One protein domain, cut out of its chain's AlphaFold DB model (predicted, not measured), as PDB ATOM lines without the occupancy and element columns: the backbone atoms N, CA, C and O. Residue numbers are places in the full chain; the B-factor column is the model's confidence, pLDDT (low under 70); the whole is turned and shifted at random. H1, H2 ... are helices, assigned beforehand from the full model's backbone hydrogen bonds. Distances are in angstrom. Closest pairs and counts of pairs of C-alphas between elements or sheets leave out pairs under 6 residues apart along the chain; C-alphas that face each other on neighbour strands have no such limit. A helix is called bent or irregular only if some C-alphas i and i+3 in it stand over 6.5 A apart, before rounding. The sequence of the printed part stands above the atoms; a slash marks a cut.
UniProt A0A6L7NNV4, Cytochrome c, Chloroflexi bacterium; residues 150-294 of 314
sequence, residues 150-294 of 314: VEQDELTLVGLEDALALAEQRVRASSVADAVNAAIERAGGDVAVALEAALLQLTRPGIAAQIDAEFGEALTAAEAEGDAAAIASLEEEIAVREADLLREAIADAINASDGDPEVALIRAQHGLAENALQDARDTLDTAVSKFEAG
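What this domain is: This is residues 150 to 294 of the 314 residues of the protein "Cytochrome c" of Chloroflexi bacterium (UniProt A0A6L7NNV4). The model is a wide, open V of helices: H1 and H5 run side by side as one arm, H3b and H4 make the outer part of the other, and H2 and the first part of H3a cluster with the start of H5 and the end of H4 near the vertex. The printed part has 145 residues with five named helices, H1 to H5 in chain order, and no named strand, so its class is all helix. It is loose, with a radius of gyration of the C-alphas of 19.9 A, and flat, spanning 54 by 45 by 25 A.

Where its parts are: Find C-alpha 150 at (-0.634, 39.901, 24.400); from there H1 runs through residues 150 to 170, 30.2 A long. H2 follows at residues 173 to 186. Next comes H3, residues 191 to 225, assigned as one helix by its hydrogen bonds but bent: C-alphas 214 and 217 are 7.9 A apart. Its arm H3a, residues 191 to 214, measures 31.5 A and is itself irregular, with C-alphas 202 and 205 7.6 A apart and a kink of 58 degrees near residue 204; the arm H3b is residues 217 to 225. Look for C-alpha 228 at (-33.012, 4.899, 40.492), where H4 begins; it reaches residue 256, 41.6 A away. H5, residues 261 to 292, is 46.3 A long and ends at C-alpha 292, (2.514, 31.308, 19.547).

How they stand to each other: Start at the hub, H5, which touches four other helices. H1 touches it at a shallow tilt of 18 degrees, opposite ways; the closest C-alphas, of Ala 167 and Leu 277, are 4.9 A apart. Residues 176 to 180 of H2 touch H5 at a steep tilt of 65 degrees, with the C-alphas of Val 176 and His 270 closest at 6.0 A. H3a touches H5 with residues 191 to 202 alone, closest at the C-alphas of Leu 195 and Leu 265, 4.9 A. H4 touches H5 with residues 253 to 256 alone, at a steep tilt of 67 degrees, only just short of about perpendicular; the C-alphas of Ile 254 and Ala 264 are closest at 5.4 A. Farther out, H3b and H4 form a helical hairpin at 19 degrees, with the C-alphas of Ala 222 and Ile 231 closest at 5.9 A. H1 and H4 are apart, as are H3b and H5. Every O i to N i+4 pair is within hydrogen-bond range in H1, H2, H3b, H4 and H5; in H3a it is 18 of 20.

The domain as a whole: The C-alphas farthest apart, of Glu 151 and Ala 229, are 54.2 A from each other. The printed part has no cut, and its four links are tight. Its mean pLDDT is 96.6, and no printed residue is under 70.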
ATOM      1  N   VAL A 150      -2.042  40.325  24.322       95.50
ATOM      2  CA  VAL A 150      -0.634  39.901  24.400       95.50
ATOM      3  C   VAL A 150      -0.048  40.210  25.774       95.50
ATOM      4  O   VAL A 150       0.495  39.311  26.403       95.50
ATOM      5  N   GLU A 151      -0.223  41.433  26.279       95.81
ATOM      6  CA  GLU A 151       0.276  41.841  27.601       95.81
ATOM      7  C   GLU A 151      -0.256  40.927  28.722       95.81
ATOM      8  O   GLU A 151       0.484  40.510  29.613       95.81
ATOM      9  N   GLN A 152      -1.541  40.566  28.671       95.00
ATOM     10  CA  GLN A 152      -2.149  39.659  29.647       95.00
ATOM     11  C   GLN A 152      -1.630  38.225  29.542       95.00
ATOM     12  O   GLN A 152      -1.441  37.560  30.566       95.00
ATOM     13  N   ASP A 153      -1.433  37.735  28.321       96.06
ATOM     14  CA  ASP A 153      -0.912  36.394  28.088       96.06
ATOM     15  C   ASP A 153       0.567  36.300  28.498       96.06
ATOM     16  O   ASP A 153       0.939  35.343  29.169       96.06
ATOM     17  N   GLU A 154       1.385  37.322  28.234       96.00
ATOM     18  CA  GLU A 154       2.774  37.398  28.710       96.00
ATOM     19  C   GLU A 154       2.855  37.351  30.243       96.00
ATOM     20  O   GLU A 154       3.624  36.569  30.801       96.00
ATOM     21  N   LEU A 155       2.014  38.119  30.944       95.94
ATOM     22  CA  LEU A 155       1.931  38.055  32.409       95.94
ATOM     23  C   LEU A 155       1.500  36.669  32.906       95.94
ATOM     24  O   LEU A 155       1.973  36.206  33.946       95.94
ATOM     25  N   THR A 156       0.611  36.003  32.168       95.94
ATOM     26  CA  THR A 156       0.177  34.639  32.489       95.94
ATOM     27  C   THR A 156       1.326  33.646  32.311       95.94
ATOM     28  O   THR A 156       1.536  32.817  33.193       95.94
ATOM     29  N   LEU A 157       2.109  33.757  31.231       97.44
ATOM     30  CA  LEU A 157       3.285  32.913  30.993       97.44
ATOM     31  C   LEU A 157       4.319  33.059  32.106       97.44
ATOM     32  O   LEU A 157       4.748  32.046  32.646       97.44
ATOM     33  N   VAL A 158       4.638  34.290  32.522       97.56
ATOM     34  CA  VAL A 158       5.557  34.531  33.650       97.56
ATOM     35  C   VAL A 158       5.070  33.815  34.918       97.56
ATOM     36  O   VAL A 158       5.843  33.136  35.589       97.56
ATOM     37  N   GLY A 159       3.770  33.897  35.223       97.00
ATOM     38  CA  GLY A 159       3.198  33.190  36.370       97.00
ATOM     39  C   GLY A 159       3.269  31.660  36.255       97.00
ATOM     40  O   GLY A 159       3.462  30.976  37.261       97.00
ATOM     41  N   LEU A 160       3.131  31.112  35.045       97.19
ATOM     42  CA  LEU A 160       3.258  29.674  34.787       97.19
ATOM     43  C   LEU A 160       4.716  29.196  34.860       97.19
ATOM     44  O   LEU A 160       4.970  28.118  35.393       97.19
ATOM     45  N   GLU A 161       5.671  30.000  34.395       97.94
ATOM     46  CA  GLU A 161       7.107  29.740  34.554       97.94
ATOM     47  C   GLU A 161       7.501  29.694  36.038       97.94
ATOM     48  O   GLU A 161       8.177  28.759  36.474       97.94
ATOM     49  N   ASP A 162       7.007  30.642  36.840       97.75
ATOM     50  CA  ASP A 162       7.196  30.645  38.294       97.75
ATOM     51  C   ASP A 162       6.567  29.405  38.955       97.75
ATOM     52  O   ASP A 162       7.162  28.791  39.851       97.75
ATOM     53  N   ALA A 163       5.374  28.998  38.506       96.00
ATOM     54  CA  ALA A 163       4.705  27.795  38.996       96.00
ATOM     55  C   ALA A 163       5.496  26.517  38.665       96.00
ATOM     56  O   ALA A 163       5.637  25.648  39.533       96.00
ATOM     57  N   LEU A 164       6.062  26.425  37.457       97.94
ATOM     58  CA  LEU A 164       6.946  25.331  37.054       97.94
ATOM     59  C   LEU A 164       8.219  25.310  37.908       97.94
ATOM     60  O   LEU A 164       8.563  24.267  38.463       97.94
ATOM     61  N   ALA A 165       8.874  26.458  38.097       97.31
ATOM     62  CA  ALA A 165      10.070  26.564  38.933       97.31
ATOM     63  C   ALA A 165       9.798  26.147  40.391       97.31
ATOM     64  O   ALA A 165      10.633  25.502  41.034       97.31
ATOM     65  N   LEU A 166       8.618  26.477  40.924       95.69
ATOM     66  CA  LEU A 166       8.187  26.019  42.243       95.69
ATOM     67  C   LEU A 166       7.939  24.503  42.268       95.69
ATOM     68  O   LEU A 166       8.316  23.840  43.236       95.69
ATOM     69  N   ALA A 167       7.330  23.937  41.225       95.50
ATOM     70  CA  ALA A 167       7.120  22.496  41.122       95.50
ATOM     71  C   ALA A 167       8.454  21.727  41.046       95.50
ATOM     72  O   ALA A 167       8.633  20.745  41.765       95.50
ATOM     73  N   GLU A 168       9.443  22.233  40.304       97.00
ATOM     74  CA  GLU A 168      10.800  21.665  40.257       97.00
ATOM     75  C   GLU A 168      11.479  21.662  41.637       97.00
ATOM     76  O   GLU A 168      12.228  20.743  41.981       97.00
ATOM     77  N   GLN A 169      11.205  22.670  42.472       95.88
ATOM     78  CA  GLN A 169      11.699  22.697  43.849       95.88
ATOM     79  C   GLN A 169      11.028  21.647  44.739       95.88
ATOM     80  O   GLN A 169      11.686  21.132  45.647       95.88
ATOM     81  N   ARG A 170       9.756  21.309  44.502       93.31
ATOM     82  CA  ARG A 170       9.007  20.333  45.315       93.31
ATOM     83  C   ARG A 170       9.515  18.904  45.166       93.31
ATOM     84  O   ARG A 170       9.440  18.153  46.129       93.31
ATOM     85  N   VAL A 171      10.090  18.554  44.017       95.38
ATOM     86  CA  VAL A 171      10.666  17.216  43.777       95.38
ATOM     87  C   VAL A 171      12.018  17.031  44.490       95.38
ATOM     88  O   VAL A 171      12.513  15.917  44.646       95.38
ATOM     89  N   ARG A 172      12.645  18.107  44.988       95.56
ATOM     90  CA  ARG A 172      13.914  18.001  45.728       95.56
ATOM     91  C   ARG A 172      13.727  17.240  47.038       95.56
ATOM     92  O   ARG A 172      12.759  17.455  47.758       95.56
ATOM     93  N   ALA A 173      14.737  16.452  47.408       90.62
ATOM     94  CA  ALA A 173      14.707  15.599  48.597       90.62
ATOM     95  C   ALA A 173      14.318  16.332  49.897       90.62
ATOM     96  O   ALA A 173      13.550  15.794  50.687       90.62
ATOM     97  N   SER A 174      14.802  17.560  50.113       93.75
ATOM     98  CA  SER A 174      14.430  18.363  51.289       93.75
ATOM     99  C   SER A 174      12.941  18.707  51.309       93.75
ATOM    100  O   SER A 174      12.291  18.556  52.334       93.75
ATOM    101  N   SER A 175      12.393  19.110  50.164       95.31
ATOM    102  CA  SER A 175      10.984  19.482  50.030       95.31
ATOM    103  C   SER A 175      10.064  18.271  50.190       95.31
ATOM    104  O   SER A 175       9.004  18.378  50.798       95.31
ATOM    105  N   VAL A 176      10.485  17.104  49.687       96.38
ATOM    106  CA  VAL A 176       9.768  15.838  49.898       96.38
ATOM    107  C   VAL A 176       9.779  15.456  51.378       96.38
ATOM    108  O   VAL A 176       8.738  15.087  51.912       96.38
ATOM    109  N   ALA A 177      10.914  15.601  52.067       96.31
ATOM    110  CA  ALA A 177      10.990  15.351  53.506       96.31
ATOM    111  C   ALA A 177      10.058  16.284  54.303       96.31
ATOM    112  O   ALA A 177       9.326  15.820  55.178       96.31
ATOM    113  N   ASP A 178      10.015  17.575  53.962       97.12
ATOM    114  CA  ASP A 178       9.087  18.534  54.573       97.12
ATOM    115  C   ASP A 178       7.618  18.145  54.321       97.12
ATOM    116  O   ASP A 178       6.789  18.207  55.233       97.12
ATOM    117  N   ALA A 179       7.289  17.688  53.107       96.31
ATOM    118  CA  ALA A 179       5.945  17.227  52.757       96.31
ATOM    119  C   ALA A 179       5.532  15.961  53.528       96.31
ATOM    120  O   ALA A 179       4.391  15.878  53.991       96.31
ATOM    121  N   VAL A 180       6.454  15.010  53.709       97.81
ATOM    122  CA  VAL A 180       6.252  13.799  54.521       97.81
ATOM    123  C   VAL A 180       5.978  14.169  55.975       97.81
ATOM    124  O   VAL A 180       4.963  13.742  56.524       97.81
ATOM    125  N   ASN A 181       6.810  15.026  56.575       97.81
ATOM    126  CA  ASN A 181       6.610  15.493  57.948       97.81
ATOM    127  C   ASN A 181       5.245  16.176  58.112       97.81
ATOM    128  O   ASN A 181       4.485  15.835  59.015       97.81
ATOM    129  N   ALA A 182       4.879  17.068  57.186       97.62
ATOM    130  CA  ALA A 182       3.583  17.740  57.213       97.62
ATOM    131  C   ALA A 182       2.400  16.767  57.033       97.62
ATOM    132  O   ALA A 182       1.326  16.985  57.596       97.62
ATOM    133  N   ALA A 183       2.562  15.701  56.242       97.62
ATOM    134  CA  ALA A 183       1.545  14.663  56.090       97.62
ATOM    135  C   ALA A 183       1.351  13.867  57.389       97.62
ATOM    136  O   ALA A 183       0.211  13.683  57.816       97.62
ATOM    137  N   ILE A 184       2.447  13.475  58.046       98.25
ATOM    138  CA  ILE A 184       2.427  12.786  59.345       98.25
ATOM    139  C   ILE A 184       1.784  13.675  60.417       98.25
ATOM    140  O   ILE A 184       0.928  13.213  61.169       98.25
ATOM    141  N   GLU A 185       2.125  14.965  60.462       97.94
ATOM    142  CA  GLU A 185       1.518  15.923  61.395       97.94
ATOM    143  C   GLU A 185       0.002  16.050  61.193       97.94
ATOM    144  O   GLU A 185      -0.757  15.980  62.162       97.94
ATOM    145  N   ARG A 186      -0.464  16.178  59.940       97.75
ATOM    146  CA  ARG A 186      -1.905  16.211  59.617       97.75
ATOM    147  C   ARG A 186      -2.625  14.923  60.015       97.75
ATOM    148  O   ARG A 186      -3.794  14.980  60.385       97.75
ATOM    149  N   ALA A 187      -1.927  13.794  59.965       97.44
ATOM    150  CA  ALA A 187      -2.423  12.491  60.388       97.44
ATOM    151  C   ALA A 187      -2.321  12.255  61.908       97.44
ATOM    152  O   ALA A 187      -2.531  11.139  62.377       97.44
ATOM    153  N   GLY A 188      -1.981  13.277  62.705       97.62
ATOM    154  CA  GLY A 188      -1.858  13.140  64.158       97.62
ATOM    155  C   GLY A 188      -0.672  12.276  64.599       97.62
ATOM    156  O   GLY A 188      -0.698  11.722  65.696       97.62
ATOM    157  N   GLY A 189       0.360  12.157  63.758       97.06
ATOM    158  CA  GLY A 189       1.542  11.331  64.004       97.06
ATOM    159  C   GLY A 189       1.449   9.902  63.463       97.06
ATOM    160  O   GLY A 189       2.407   9.148  63.622       97.06
ATOM    161  N   ASP A 190       0.334   9.512  62.837       97.81
ATOM    162  CA  ASP A 190       0.146   8.164  62.292       97.81
ATOM    163  C   ASP A 190       0.617   8.074  60.829       97.81
ATOM    164  O   ASP A 190       0.026   8.657  59.916       97.81
ATOM    165  N   VAL A 191       1.695   7.318  60.602       97.62
ATOM    166  CA  VAL A 191       2.290   7.112  59.272       97.62
ATOM    167  C   VAL A 191       1.358   6.335  58.341       97.62
ATOM    168  O   VAL A 191       1.327   6.626  57.147       97.62
ATOM    169  N   ALA A 192       0.580   5.378  58.853       96.12
ATOM    170  CA  ALA A 192      -0.325   4.583  58.025       96.12
ATOM    171  C   ALA A 192      -1.482   5.444  57.501       96.12
ATOM    172  O   ALA A 192      -1.799   5.391  56.314       96.12
ATOM    173  N   VAL A 193      -2.038   6.307  58.358       97.38
ATOM    174  CA  VAL A 193      -3.070   7.279  57.962       97.38
ATOM    175  C   VAL A 193      -2.506   8.310  56.976       97.38
ATOM    176  O   VAL A 193      -3.161   8.653  55.991       97.38
ATOM    177  N   ALA A 194      -1.273   8.783  57.192       97.94
ATOM    178  CA  ALA A 194      -0.605   9.686  56.253       97.94
ATOM    179  C   ALA A 194      -0.367   9.029  54.880       97.94
ATOM    180  O   ALA A 194      -0.565   9.673  53.847       97.94
ATOM    181  N   LEU A 195       0.033   7.753  54.865       98.12
ATOM    182  CA  LEU A 195       0.239   6.957  53.655       98.12
ATOM    183  C   LEU A 195      -1.066   6.738  52.890       98.12
ATOM    184  O   LEU A 195      -1.099   6.971  51.684       98.12
ATOM    185  N   GLU A 196      -2.134   6.336  53.578       97.50
ATOM    186  CA  GLU A 196      -3.459   6.157  52.980       97.50
ATOM    187  C   GLU A 196      -3.935   7.445  52.299       97.50
ATOM    188  O   GLU A 196      -4.331   7.416  51.134       97.50
ATOM    189  N   ALA A 197      -3.811   8.595  52.969       97.31
ATOM    190  CA  ALA A 197      -4.184   9.885  52.393       97.31
ATOM    191  C   ALA A 197      -3.334  10.257  51.161       97.31
ATOM    192  O   ALA A 197      -3.867  10.762  50.169       97.31
ATOM    193  N   ALA A 198      -2.022  10.003  51.208       97.56
ATOM    194  CA  ALA A 198      -1.117  10.276  50.093       97.56
ATOM    195  C   ALA A 198      -1.423   9.388  48.878       97.56
ATOM    196  O   ALA A 198      -1.498   9.881  47.753       97.56
ATOM    197  N   LEU A 199      -1.638   8.091  49.105       97.81
ATOM    198  CA  LEU A 199      -1.967   7.143  48.046       97.81
ATOM    199  C   LEU A 199      -3.354   7.391  47.476       97.81
ATOM    200  O   LEU A 199      -3.487   7.375  46.260       97.81
ATOM    201  N   LEU A 200      -4.345   7.734  48.304       96.00
ATOM    202  CA  LEU A 200      -5.655   8.159  47.819       96.00
ATOM    203  C   LEU A 200      -5.529   9.322  46.831       96.00
ATOM    204  O   LEU A 200      -6.219   9.335  45.820       96.00
ATOM    205  N   GLN A 201      -4.664  10.302  47.096       95.69
ATOM    206  CA  GLN A 201      -4.435  11.395  46.153       95.69
ATOM    207  C   GLN A 201      -3.703  10.917  44.890       95.69
ATOM    208  O   GLN A 201      -4.082  11.305  43.786       95.69
ATOM    209  N   LEU A 202      -2.667  10.092  45.051       96.31
ATOM    210  CA  LEU A 202      -1.793   9.662  43.961       96.31
ATOM    211  C   LEU A 202      -2.496   8.722  42.971       96.31
ATOM    212  O   LEU A 202      -2.275   8.823  41.767       96.31
ATOM    213  N   THR A 203      -3.339   7.816  43.467       96.00
ATOM    214  CA  THR A 203      -3.958   6.752  42.662       96.00
ATOM    215  C   THR A 203      -5.370   7.082  42.194       96.00
ATOM    216  O   THR A 203      -5.869   6.398  41.300       96.00
ATOM    217  N   ARG A 204      -6.004   8.146  42.716       94.19
ATOM    218  CA  ARG A 204      -7.381   8.538  42.359       94.19
ATOM    219  C   ARG A 204      -7.654   8.563  40.850       94.19
ATOM    220  O   ARG A 204      -8.669   7.993  40.464       94.19
ATOM    221  N   PRO A 205      -6.806   9.156  39.981       92.44
ATOM    222  CA  PRO A 205      -7.077   9.160  38.542       92.44
ATOM    223  C   PRO A 205      -7.099   7.751  37.935       92.44
ATOM    224  O   PRO A 205      -7.948   7.451  37.101       92.44
ATOM    225  N   GLY A 206      -6.189   6.876  38.376       93.88
ATOM    226  CA  GLY A 206      -6.120   5.489  37.916       93.88
ATOM    227  C   GLY A 206      -7.311   4.658  38.390       93.88
ATOM    228  O   GLY A 206      -7.899   3.932  37.593       93.88
ATOM    229  N   ILE A 207      -7.708   4.819  39.657       95.00
ATOM    230  CA  ILE A 207      -8.903   4.172  40.216       95.00
ATOM    231  C   ILE A 207     -10.149   4.621  39.447       95.00
ATOM    232  O   ILE A 207     -10.907   3.775  38.989       95.00
ATOM    233  N   ALA A 208     -10.325   5.927  39.226       93.62
ATOM    234  CA  ALA A 208     -11.472   6.456  38.490       93.62
ATOM    235  C   ALA A 208     -11.565   5.891  37.061       93.62
ATOM    236  O   ALA A 208     -12.642   5.491  36.631       93.62
ATOM    237  N   ALA A 209     -10.439   5.799  36.343       95.12
ATOM    238  CA  ALA A 209     -10.406   5.209  35.003       95.12
ATOM    239  C   ALA A 209     -10.779   3.716  35.005       95.12
ATOM    240  O   ALA A 209     -11.434   3.234  34.081       95.12
ATOM    241  N   GLN A 210     -10.374   2.978  36.038       96.38
ATOM    242  CA  GLN A 210     -10.732   1.573  36.180       96.38
ATOM    243  C   GLN A 210     -12.213   1.389  36.533       96.38
ATOM    244  O   GLN A 210     -12.864   0.521  35.959       96.38
ATOM    245  N   ILE A 211     -12.757   2.222  37.423       97.19
ATOM    246  CA  ILE A 211     -14.186   2.226  37.750       97.19
ATOM    247  C   ILE A 211     -15.029   2.541  36.514       97.19
ATOM    248  O   ILE A 211     -15.997   1.834  36.255       97.19
ATOM    249  N   ASP A 212     -14.649   3.542  35.720       96.06
ATOM    250  CA  ASP A 212     -15.350   3.867  34.474       96.06
ATOM    251  C   ASP A 212     -15.332   2.686  33.489       96.06
ATOM    252  O   ASP A 212     -16.358   2.333  32.910       96.06
ATOM    253  N   ALA A 213     -14.196   1.993  33.371       96.94
ATOM    254  CA  ALA A 213     -14.091   0.801  32.533       96.94
ATOM    255  C   ALA A 213     -14.928  -0.391  33.043       96.94
ATOM    256  O   ALA A 213     -15.426  -1.171  32.232       96.94
ATOM    257  N   GLU A 214     -15.061  -0.559  34.363       97.44
ATOM    258  CA  GLU A 214     -15.806  -1.666  34.981       97.44
ATOM    259  C   GLU A 214     -17.327  -1.388  35.041       97.44
ATOM    260  O   GLU A 214     -18.120  -2.297  34.794       97.44
ATOM    261  N   PHE A 215     -17.742  -0.147  35.326       97.25
ATOM    262  CA  PHE A 215     -19.130   0.210  35.658       97.25
ATOM    263  C   PHE A 215     -19.751   1.289  34.759       97.25
ATOM    264  O   PHE A 215     -20.973   1.446  34.771       97.25
ATOM    265  N   GLY A 216     -18.962   2.024  33.970       95.31
ATOM    266  CA  GLY A 216     -19.425   3.216  33.246       95.31
ATOM    267  C   GLY A 216     -20.550   2.937  32.246       95.31
ATOM    268  O   GLY A 216     -21.527   3.688  32.182       95.31
ATOM    269  N   GLU A 217     -20.479   1.818  31.517       96.94
ATOM    270  CA  GLU A 217     -21.543   1.405  30.588       96.94
ATOM    271  C   GLU A 217     -22.855   1.093  31.329       96.94
ATOM    272  O   GLU A 217     -23.924   1.550  30.921       96.94
ATOM    273  N   ALA A 218     -22.773   0.361  32.444       96.44
ATOM    274  CA  ALA A 218     -23.935  -0.018  33.242       96.44
ATOM    275  C   ALA A 218     -24.591   1.199  33.911       96.44
ATOM    276  O   ALA A 218     -25.817   1.318  33.898       96.44
ATOM    277  N   LEU A 219     -23.782   2.121  34.439       95.19
ATOM    278  CA  LEU A 219     -24.267   3.356  35.048       95.19
ATOM    279  C   LEU A 219     -24.970   4.235  34.008       95.19
ATOM    280  O   LEU A 219     -26.110   4.644  34.219       95.19
ATOM    281  N   THR A 220     -24.351   4.420  32.838       96.19
ATOM    282  CA  THR A 220     -24.943   5.182  31.727       96.19
ATOM    283  C   THR A 220     -26.276   4.579  31.271       96.19
ATOM    284  O   THR A 220     -27.231   5.306  30.988       96.19
ATOM    285  N   ALA A 221     -26.369   3.247  31.198       96.50
ATOM    286  CA  ALA A 221     -27.607   2.560  30.840       96.50
ATOM    287  C   ALA A 221     -28.707   2.777  31.894       96.50
ATOM    288  O   ALA A 221     -29.829   3.145  31.538       96.50
ATOM    289  N   ALA A 222     -28.382   2.628  33.181       95.12
ATOM    290  CA  ALA A 222     -29.326   2.841  34.279       95.12
ATOM    291  C   ALA A 222     -29.830   4.296  34.345       95.12
ATOM    292  O   ALA A 222     -31.023   4.540  34.543       95.12
ATOM    293  N   GLU A 223     -28.947   5.270  34.105       94.56
ATOM    294  CA  GLU A 223     -29.294   6.691  34.004       94.56
ATOM    295  C   GLU A 223     -30.232   6.980  32.827       94.56
ATOM    296  O   GLU A 223     -31.210   7.718  32.981       94.56
ATOM    297  N   ALA A 224     -29.973   6.380  31.662       95.88
ATOM    298  CA  ALA A 224     -30.812   6.549  30.477       95.88
ATOM    299  C   ALA A 224     -32.230   5.984  30.674       95.88
ATOM    300  O   ALA A 224     -33.199   6.534  30.141       95.88
ATOM    301  N   GLU A 225     -32.357   4.908  31.449       95.94
ATOM    302  CA  GLU A 225     -33.637   4.286  31.802       95.94
ATOM    303  C   GLU A 225     -34.344   4.989  32.973       95.94
ATOM    304  O   GLU A 225     -35.545   4.794  33.180       95.94
ATOM    305  N   GLY A 226     -33.632   5.843  33.716       95.31
ATOM    306  CA  GLY A 226     -34.138   6.470  34.935       95.31
ATOM    307  C   GLY A 226     -34.366   5.467  36.071       95.31
ATOM    308  O   GLY A 226     -35.228   5.699  36.926       95.31
ATOM    309  N   ASP A 227     -33.631   4.349  36.079       96.69
ATOM    310  CA  ASP A 227     -33.748   3.309  37.101       96.69
ATOM    311  C   ASP A 227     -32.951   3.694  38.355       96.69
ATOM    312  O   ASP A 227     -31.792   3.329  38.548       96.69
ATOM    313  N   ALA A 228     -33.609   4.442  39.241       96.31
ATOM    314  CA  ALA A 228     -33.012   4.899  40.492       96.31
ATOM    315  C   ALA A 228     -32.543   3.755  41.412       96.31
ATOM    316  O   ALA A 228     -31.643   3.964  42.223       96.31
ATOM    317  N   ALA A 229     -33.143   2.561  41.319       96.44
ATOM    318  CA  ALA A 229     -32.733   1.426  42.140       96.44
ATOM    319  C   ALA A 229     -31.446   0.791  41.599       96.44
ATOM    320  O   ALA A 229     -30.552   0.474  42.383       96.44
ATOM    321  N   ALA A 230     -31.338   0.653  40.274       95.50
ATOM    322  CA  ALA A 230     -30.116   0.189  39.626       95.50
ATOM    323  C   ALA A 230     -28.949   1.161  39.856       95.50
ATOM    324  O   ALA A 230     -27.863   0.714  40.211       95.50
ATOM    325  N   ILE A 231     -29.189   2.476  39.745       96.06
ATOM    326  CA  ILE A 231     -28.174   3.505  40.029       96.06
ATOM    327  C   ILE A 231     -27.663   3.371  41.468       96.06
ATOM    328  O   ILE A 231     -26.462   3.240  41.668       96.06
ATOM    329  N   ALA A 232     -28.556   3.318  42.460       96.94
ATOM    330  CA  ALA A 232     -28.148   3.217  43.863       96.94
ATOM    331  C   ALA A 232     -27.367   1.923  44.172       96.94
ATOM    332  O   ALA A 232     -26.424   1.951  44.960       96.94
ATOM    333  N   SER A 233     -27.738   0.798  43.547       97.31
ATOM    334  CA  SER A 233     -26.991  -0.464  43.674       97.31
ATOM    335  C   SER A 233     -25.585  -0.339  43.089       97.31
ATOM    336  O   SER A 233     -24.613  -0.715  43.738       97.31
ATOM    337  N   LEU A 234     -25.471   0.225  41.882       97.12
ATOM    338  CA  LEU A 234     -24.186   0.435  41.218       97.12
ATOM    339  C   LEU A 234     -23.297   1.403  42.002       97.12
ATOM    340  O   LEU A 234     -22.110   1.143  42.136       97.12
ATOM    341  N   GLU A 235     -23.850   2.480  42.563       96.25
ATOM    342  CA  GLU A 235     -23.101   3.419  43.408       96.25
ATOM    343  C   GLU A 235     -22.515   2.736  44.656       96.25
ATOM    344  O   GLU A 235     -21.368   3.001  45.023       96.25
ATOM    345  N   GLU A 236     -23.262   1.829  45.295       97.31
ATOM    346  CA  GLU A 236     -22.760   1.047  46.432       97.31
ATOM    347  C   GLU A 236     -21.650   0.072  46.003       97.31
ATOM    348  O   GLU A 236     -20.605   0.001  46.653       97.31
ATOM    349  N   GLU A 237     -21.837  -0.636  44.884       97.69
ATOM    350  CA  GLU A 237     -20.827  -1.539  44.316       97.69
ATOM    351  C   GLU A 237     -19.538  -0.797  43.931       97.69
ATOM    352  O   GLU A 237     -18.438  -1.250  44.267       97.69
ATOM    353  N   ILE A 238     -19.666   0.372  43.298       97.44
ATOM    354  CA  ILE A 238     -18.550   1.251  42.940       97.44
ATOM    355  C   ILE A 238     -17.799   1.687  44.197       97.44
ATOM    356  O   ILE A 238     -16.580   1.538  44.252       97.44
ATOM    357  N   ALA A 239     -18.500   2.158  45.232       96.25
ATOM    358  CA  ALA A 239     -17.860   2.612  46.465       96.25
ATOM    359  C   ALA A 239     -17.066   1.488  47.160       96.25
ATOM    360  O   ALA A 239     -15.963   1.714  47.671       96.25
ATOM    361  N   VAL A 240     -17.597   0.259  47.158       97.69
ATOM    362  CA  VAL A 240     -16.873  -0.919  47.664       97.69
ATOM    363  C   VAL A 240     -15.632  -1.193  46.815       97.69
ATOM    364  O   VAL A 240     -14.546  -1.393  47.368       97.69
ATOM    365  N   ARG A 241     -15.765  -1.149  45.484       97.44
ATOM    366  CA  ARG A 241     -14.661  -1.414  44.560       97.44
ATOM    367  C   ARG A 241     -13.546  -0.374  44.657       97.44
ATOM    368  O   ARG A 241     -12.378  -0.752  44.679       97.44
ATOM    369  N   GLU A 242     -13.880   0.909  44.771       96.38
ATOM    370  CA  GLU A 242     -12.911   1.987  44.996       96.38
ATOM    371  C   GLU A 242     -12.100   1.749  46.275       96.38
ATOM    372  O   GLU A 242     -10.872   1.872  46.279       96.38
ATOM    373  N   ALA A 243     -12.777   1.351  47.359       95.38
ATOM    374  CA  ALA A 243     -12.120   1.040  48.621       95.38
ATOM    375  C   ALA A 243     -11.216  -0.203  48.521       95.38
ATOM    376  O   ALA A 243     -10.161  -0.237  49.158       95.38
ATOM    377  N   ASP A 244     -11.611  -1.219  47.747       97.44
ATOM    378  CA  ASP A 244     -10.783  -2.401  47.479       97.44
ATOM    379  C   ASP A 244      -9.514  -2.026  46.702       97.44
ATOM    380  O   ASP A 244      -8.415  -2.360  47.143       97.44
ATOM    381  N   LEU A 245      -9.651  -1.260  45.615       97.19
ATOM    382  CA  LEU A 245      -8.528  -0.808  44.786       97.19
ATOM    383  C   LEU A 245      -7.540   0.064  45.572       97.19
ATOM    384  O   LEU A 245      -6.325  -0.085  45.430       97.19
ATOM    385  N   LEU A 246      -8.037   0.945  46.445       96.12
ATOM    386  CA  LEU A 246      -7.167   1.728  47.322       96.12
ATOM    387  C   LEU A 246      -6.408   0.832  48.310       96.12
ATOM    388  O   LEU A 246      -5.208   1.020  48.511       96.12
ATOM    389  N   ARG A 247      -7.081  -0.156  48.914       96.62
ATOM    390  CA  ARG A 247      -6.443  -1.112  49.835       96.62
ATOM    391  C   ARG A 247      -5.372  -1.953  49.139       96.62
ATOM    392  O   ARG A 247      -4.307  -2.159  49.721       96.62
ATOM    393  N   GLU A 248      -5.627  -2.390  47.907       97.19
ATOM    394  CA  GLU A 248      -4.642  -3.067  47.054       97.19
ATOM    395  C   GLU A 248      -3.429  -2.159  46.794       97.19
ATOM    396  O   GLU A 248      -2.297  -2.557  47.070       97.19
ATOM    397  N   ALA A 249      -3.655  -0.902  46.399       96.81
ATOM    398  CA  ALA A 249      -2.579   0.058  46.152       96.81
ATOM    399  C   ALA A 249      -1.712   0.338  47.395       96.81
ATOM    400  O   ALA A 249      -0.491   0.463  47.283       96.81
ATOM    401  N   ILE A 250      -2.317   0.416  48.587       97.31
ATOM    402  CA  ILE A 250      -1.586   0.563  49.857       97.31
ATOM    403  C   ILE A 250      -0.710  -0.662  50.121       97.31
ATOM    404  O   ILE A 250       0.473  -0.515  50.439       97.31
ATOM    405  N   ALA A 251      -1.266  -1.867  49.975       97.56
ATOM    406  CA  ALA A 251      -0.522  -3.103  50.181       97.56
ATOM    407  C   ALA A 251       0.660  -3.220  49.205       97.56
ATOM    408  O   ALA A 251       1.777  -3.533  49.624       97.56
ATOM    409  N   ASP A 252       0.440  -2.905  47.930       97.75
ATOM    410  CA  ASP A 252       1.474  -2.930  46.897       97.75
ATOM    411  C   ASP A 252       2.579  -1.903  47.163       97.75
ATOM    412  O   ASP A 252       3.764  -2.232  47.061       97.75
ATOM    413  N   ALA A 253       2.224  -0.684  47.579       97.31
ATOM    414  CA  ALA A 253       3.192   0.357  47.920       97.31
ATOM    415  C   ALA A 253       4.079  -0.029  49.115       97.31
ATOM    416  O   ALA A 253       5.294   0.201  49.084       97.31
ATOM    417  N   ILE A 254       3.496  -0.640  50.152       97.81
ATOM    418  CA  ILE A 254       4.235  -1.148  51.318       97.81
ATOM    419  C   ILE A 254       5.144  -2.311  50.906       97.81
ATOM    420  O   ILE A 254       6.325  -2.318  51.253       97.81
ATOM    421  N   ASN A 255       4.637  -3.260  50.115       97.88
ATOM    422  CA  ASN A 255       5.414  -4.406  49.635       97.88
ATOM    423  C   ASN A 255       6.600  -3.975  48.764       97.88
ATOM    424  O   ASN A 255       7.715  -4.457  48.956       97.88
ATOM    425  N   ALA A 256       6.389  -3.029  47.846       97.19
ATOM    426  CA  ALA A 256       7.452  -2.449  47.028       97.19
ATOM    427  C   ALA A 256       8.503  -1.708  47.872       97.19
ATOM    428  O   ALA A 256       9.622  -1.471  47.412       97.19
ATOM    429  N   SER A 257       8.146  -1.320  49.097       97.38
ATOM    430  CA  SER A 257       8.979  -0.600  50.066       97.38
ATOM    431  C   SER A 257       9.552  -1.510  51.145       97.38
ATOM    432  O   SER A 257       9.793  -1.062  52.259       97.38
ATOM    433  N   ASP A 258       9.769  -2.786  50.815       97.06
ATOM    434  CA  ASP A 258      10.346  -3.796  51.711       97.06
ATOM    435  C   ASP A 258       9.579  -3.943  53.042       97.06
ATOM    436  O   ASP A 258      10.137  -4.350  54.063       97.06
ATOM    437  N   GLY A 259       8.280  -3.626  53.035       96.31
ATOM    438  CA  GLY A 259       7.415  -3.669  54.212       96.31
ATOM    439  C   GLY A 259       7.443  -2.410  55.084       96.31
ATOM    440  O   GLY A 259       6.796  -2.408  56.131       96.31
ATOM    441  N   ASP A 260       8.158  -1.353  54.685       97.38
ATOM    442  CA  ASP A 260       8.271  -0.110  55.452       97.38
ATOM    443  C   ASP A 260       7.239   0.946  54.986       97.38
ATOM    444  O   ASP A 260       7.337   1.469  53.866       97.38
ATOM    445  N   PRO A 261       6.240   1.292  55.826       96.06
ATOM    446  CA  PRO A 261       5.215   2.273  55.479       96.06
ATOM    447  C   PRO A 261       5.744   3.715  55.411       96.06
ATOM    448  O   PRO A 261       5.171   4.530  54.690       96.06
ATOM    449  N   GLU A 262       6.831   4.050  56.112       96.62
ATOM    450  CA  GLU A 262       7.448   5.379  56.034       96.62
ATOM    451  C   GLU A 262       8.168   5.552  54.691       96.62
ATOM    452  O   GLU A 262       7.999   6.568  54.014       96.62
ATOM    453  N   VAL A 263       8.885   4.519  54.235       97.69
ATOM    454  CA  VAL A 263       9.489   4.501  52.891       97.69
ATOM    455  C   VAL A 263       8.412   4.554  51.805       97.69
ATOM    456  O   VAL A 263       8.569   5.290  50.824       97.69
ATOM    457  N   ALA A 264       7.301   3.831  51.984       98.00
ATOM    458  CA  ALA A 264       6.156   3.909  51.077       98.00
ATOM    459  C   ALA A 264       5.565   5.330  51.029       98.00
ATOM    460  O   ALA A 264       5.285   5.840  49.942       98.00
ATOM    461  N   LEU A 265       5.448   6.006  52.179       98.19
ATOM    462  CA  LEU A 265       4.958   7.384  52.264       98.19
ATOM    463  C   LEU A 265       5.900   8.369  51.563       98.19
ATOM    464  O   LEU A 265       5.430   9.224  50.814       98.19
ATOM    465  N   ILE A 266       7.218   8.233  51.746       98.00
ATOM    466  CA  ILE A 266       8.217   9.060  51.051       98.00
ATOM    467  C   ILE A 266       8.059   8.927  49.533       98.00
ATOM    468  O   ILE A 266       8.033   9.935  48.824       98.00
ATOM    469  N   ARG A 267       7.910   7.699  49.025       97.75
ATOM    470  CA  ARG A 267       7.702   7.452  47.590       97.75
ATOM    471  C   ARG A 267       6.373   8.008  47.094       97.75
ATOM    472  O   ARG A 267       6.346   8.600  46.022       97.75
ATOM    473  N   ALA A 268       5.300   7.875  47.873       97.88
ATOM    474  CA  ALA A 268       4.005   8.448  47.523       97.88
ATOM    475  C   ALA A 268       4.072   9.985  47.432       97.88
ATOM    476  O   ALA A 268       3.601  10.564  46.457       97.88
ATOM    477  N   GLN A 269       4.718  10.651  48.397       98.12
ATOM    478  CA  GLN A 269       4.918  12.107  48.367       98.12
ATOM    479  C   GLN A 269       5.822  12.549  47.210       98.12
ATOM    480  O   GLN A 269       5.547  13.567  46.577       98.12
ATOM    481  N   HIS A 270       6.862  11.775  46.893       97.94
ATOM    482  CA  HIS A 270       7.684  12.021  45.710       97.94
ATOM    483  C   HIS A 270       6.858  11.924  44.421       97.94
ATOM    484  O   HIS A 270       6.893  12.849  43.617       97.94
ATOM    485  N   GLY A 271       6.052  10.868  44.265       97.44
ATOM    486  CA  GLY A 271       5.174  10.697  43.104       97.44
ATOM    487  C   GLY A 271       4.146  11.824  42.960       97.44
ATOM    488  O   GLY A 271       3.908  12.307  41.858       97.44
ATOM    489  N   LEU A 272       3.586  12.321  44.070       96.69
ATOM    490  CA  LEU A 272       2.709  13.499  44.051       96.69
ATOM    491  C   LEU A 272       3.442  14.757  43.564       96.69
ATOM    492  O   LEU A 272       2.875  15.546  42.808       96.69
ATOM    493  N   ALA A 273       4.694  14.948  43.987       97.00
ATOM    494  CA  ALA A 273       5.517  16.061  43.527       97.00
ATOM    495  C   ALA A 273       5.883  15.930  42.038       97.00
ATOM    496  O   ALA A 273       5.865  16.933  41.326       97.00
ATOM    497  N   GLU A 274       6.174  14.717  41.561       97.50
ATOM    498  CA  GLU A 274       6.441  14.432  40.145       97.50
ATOM    499  C   GLU A 274       5.212  14.687  39.267       97.50
ATOM    500  O   GLU A 274       5.337  15.369  38.253       97.50
ATOM    501  N   ASN A 275       4.023  14.236  39.684       95.88
ATOM    502  CA  ASN A 275       2.776  14.527  38.973       95.88
ATOM    503  C   ASN A 275       2.531  16.039  38.887       95.88
ATOM    504  O   ASN A 275       2.282  16.560  37.807       95.88
ATOM    505  N   ALA A 276       2.694  16.767  39.997       95.12
ATOM    506  CA  ALA A 276       2.532  18.219  40.000       95.12
ATOM    507  C   ALA A 276       3.560  18.943  39.108       95.12
ATOM    508  O   ALA A 276       3.249  19.984  38.527       95.12
ATOM    509  N   LEU A 277       4.788  18.421  39.005       97.69
ATOM    510  CA  LEU A 277       5.803  18.933  38.084       97.69
ATOM    511  C   LEU A 277       5.416  18.683  36.625       97.69
ATOM    512  O   LEU A 277       5.564  19.585  35.798       97.69
ATOM    513  N   GLN A 278       4.926  17.486  36.315       97.06
ATOM    514  CA  GLN A 278       4.471  17.146  34.975       97.06
ATOM    515  C   GLN A 278       3.271  18.011  34.567       97.06
ATOM    516  O   GLN A 278       3.323  18.648  33.519       97.06
ATOM    517  N   ASP A 279       2.271  18.156  35.441       95.75
ATOM    518  CA  ASP A 279       1.101  19.012  35.210       95.75
ATOM    519  C   ASP A 279       1.500  20.474  34.956       95.75
ATOM    520  O   ASP A 279       0.988  21.121  34.039       95.75
ATOM    521  N   ALA A 280       2.437  21.014  35.747       97.12
ATOM    522  CA  ALA A 280       2.936  22.377  35.564       97.12
ATOM    523  C   ALA A 280       3.654  22.554  34.216       97.12
ATOM    524  O   ALA A 280       3.475  23.578  33.553       97.12
ATOM    525  N   ARG A 281       4.436  21.553  33.797       98.31
ATOM    526  CA  ARG A 281       5.136  21.548  32.509       98.31
ATOM    527  C   ARG A 281       4.155  21.490  31.343       98.31
ATOM    528  O   ARG A 281       4.228  22.339  30.464       98.31
ATOM    529  N   ASP A 282       3.200  20.567  31.384       97.44
ATOM    530  CA  ASP A 282       2.193  20.405  30.332       97.44
ATOM    531  C   ASP A 282       1.290  21.642  30.215       97.44
ATOM    532  O   ASP A 282       0.927  22.065  29.112       97.44
ATOM    533  N   THR A 283       0.975  22.275  31.351       96.44
ATOM    534  CA  THR A 283       0.227  23.539  31.389       96.44
ATOM    535  C   THR A 283       1.011  24.667  30.721       96.44
ATOM    536  O   THR A 283       0.448  25.391  29.895       96.44
ATOM    537  N   LEU A 284       2.303  24.818  31.043       97.62
ATOM    538  CA  LEU A 284       3.157  25.835  30.427       97.62
ATOM    539  C   LEU A 284       3.329  25.588  28.924       97.62
ATOM    540  O   LEU A 284       3.129  26.511  28.140       97.62
ATOM    541  N   ASP A 285       3.619  24.354  28.510       97.94
ATOM    542  CA  ASP A 285       3.791  23.997  27.096       97.94
ATOM    543  C   ASP A 285       2.511  24.279  26.289       97.94
ATOM    544  O   ASP A 285       2.557  24.850  25.194       97.94
ATOM    545  N   THR A 286       1.345  23.959  26.859       96.88
ATOM    546  CA  THR A 286       0.043  24.283  26.258       96.88
ATOM    547  C   THR A 286      -0.165  25.794  26.142       96.88
ATOM    548  O   THR A 286      -0.625  26.277  25.103       96.88
ATOM    549  N   ALA A 287       0.174  26.556  27.184       97.19
ATOM    550  CA  ALA A 287       0.054  28.010  27.189       97.19
ATOM    551  C   ALA A 287       0.963  28.665  26.139       97.19
ATOM    552  O   ALA A 287       0.494  29.495  25.359       97.19
ATOM    553  N   VAL A 288       2.227  28.238  26.055       97.81
ATOM    554  CA  VAL A 288       3.185  28.696  25.039       97.81
ATOM    555  C   VAL A 288       2.660  28.390  23.637       97.81
ATOM    556  O   VAL A 288       2.601  29.287  22.799       97.81
ATOM    557  N   SER A 289       2.179  27.165  23.396       97.12
ATOM    558  CA  SER A 289       1.627  26.781  22.093       97.12
ATOM    559  C   SER A 289       0.437  27.656  21.673       97.12
ATOM    560  O   SER A 289       0.340  28.060  20.511       97.12
ATOM    561  N   LYS A 290      -0.465  27.993  22.605       95.19
ATOM    562  CA  LYS A 290      -1.587  28.906  22.327       95.19
ATOM    563  C   LYS A 290      -1.112  30.320  22.020       95.19
ATOM    564  O   LYS A 290      -1.581  30.899  21.040       95.19
ATOM    565  N   PHE A 291      -0.184  30.841  22.821       95.56
ATOM    566  CA  PHE A 291       0.376  32.175  22.639       95.56
ATOM    567  C   PHE A 291       1.045  32.319  21.264       95.56
ATOM    568  O   PHE A 291       0.724  33.240  20.514       95.56
ATOM    569  N   GLU A 292       1.879  31.351  20.871       95.06
ATOM    570  CA  GLU A 292       2.514  31.308  19.547       95.06
ATOM    571  C   GLU A 292       1.496  31.193  18.403       95.06
ATOM    572  O   GLU A 292       1.696  31.749  17.321       95.06
ATOM    573  N   ALA A 293       0.371  30.512  18.640       93.12
ATOM    574  CA  ALA A 293      -0.737  30.415  17.693       93.12
ATOM    575  C   ALA A 293      -1.631  31.673  17.652       93.12
ATOM    576  O   ALA A 293      -2.633  31.678  16.930       93.12
ATOM    577  N   GLY A 294      -1.311  32.715  18.427       91.81
ATOM    578  CA  GLY A 294      -2.107  33.937  18.531       91.81
ATOM    579  C   GLY A 294      -3.460  33.733  19.216       91.81
ATOM    580  O   GLY A 294      -4.376  34.523  18.992       91.81
TER     581      GLY A 294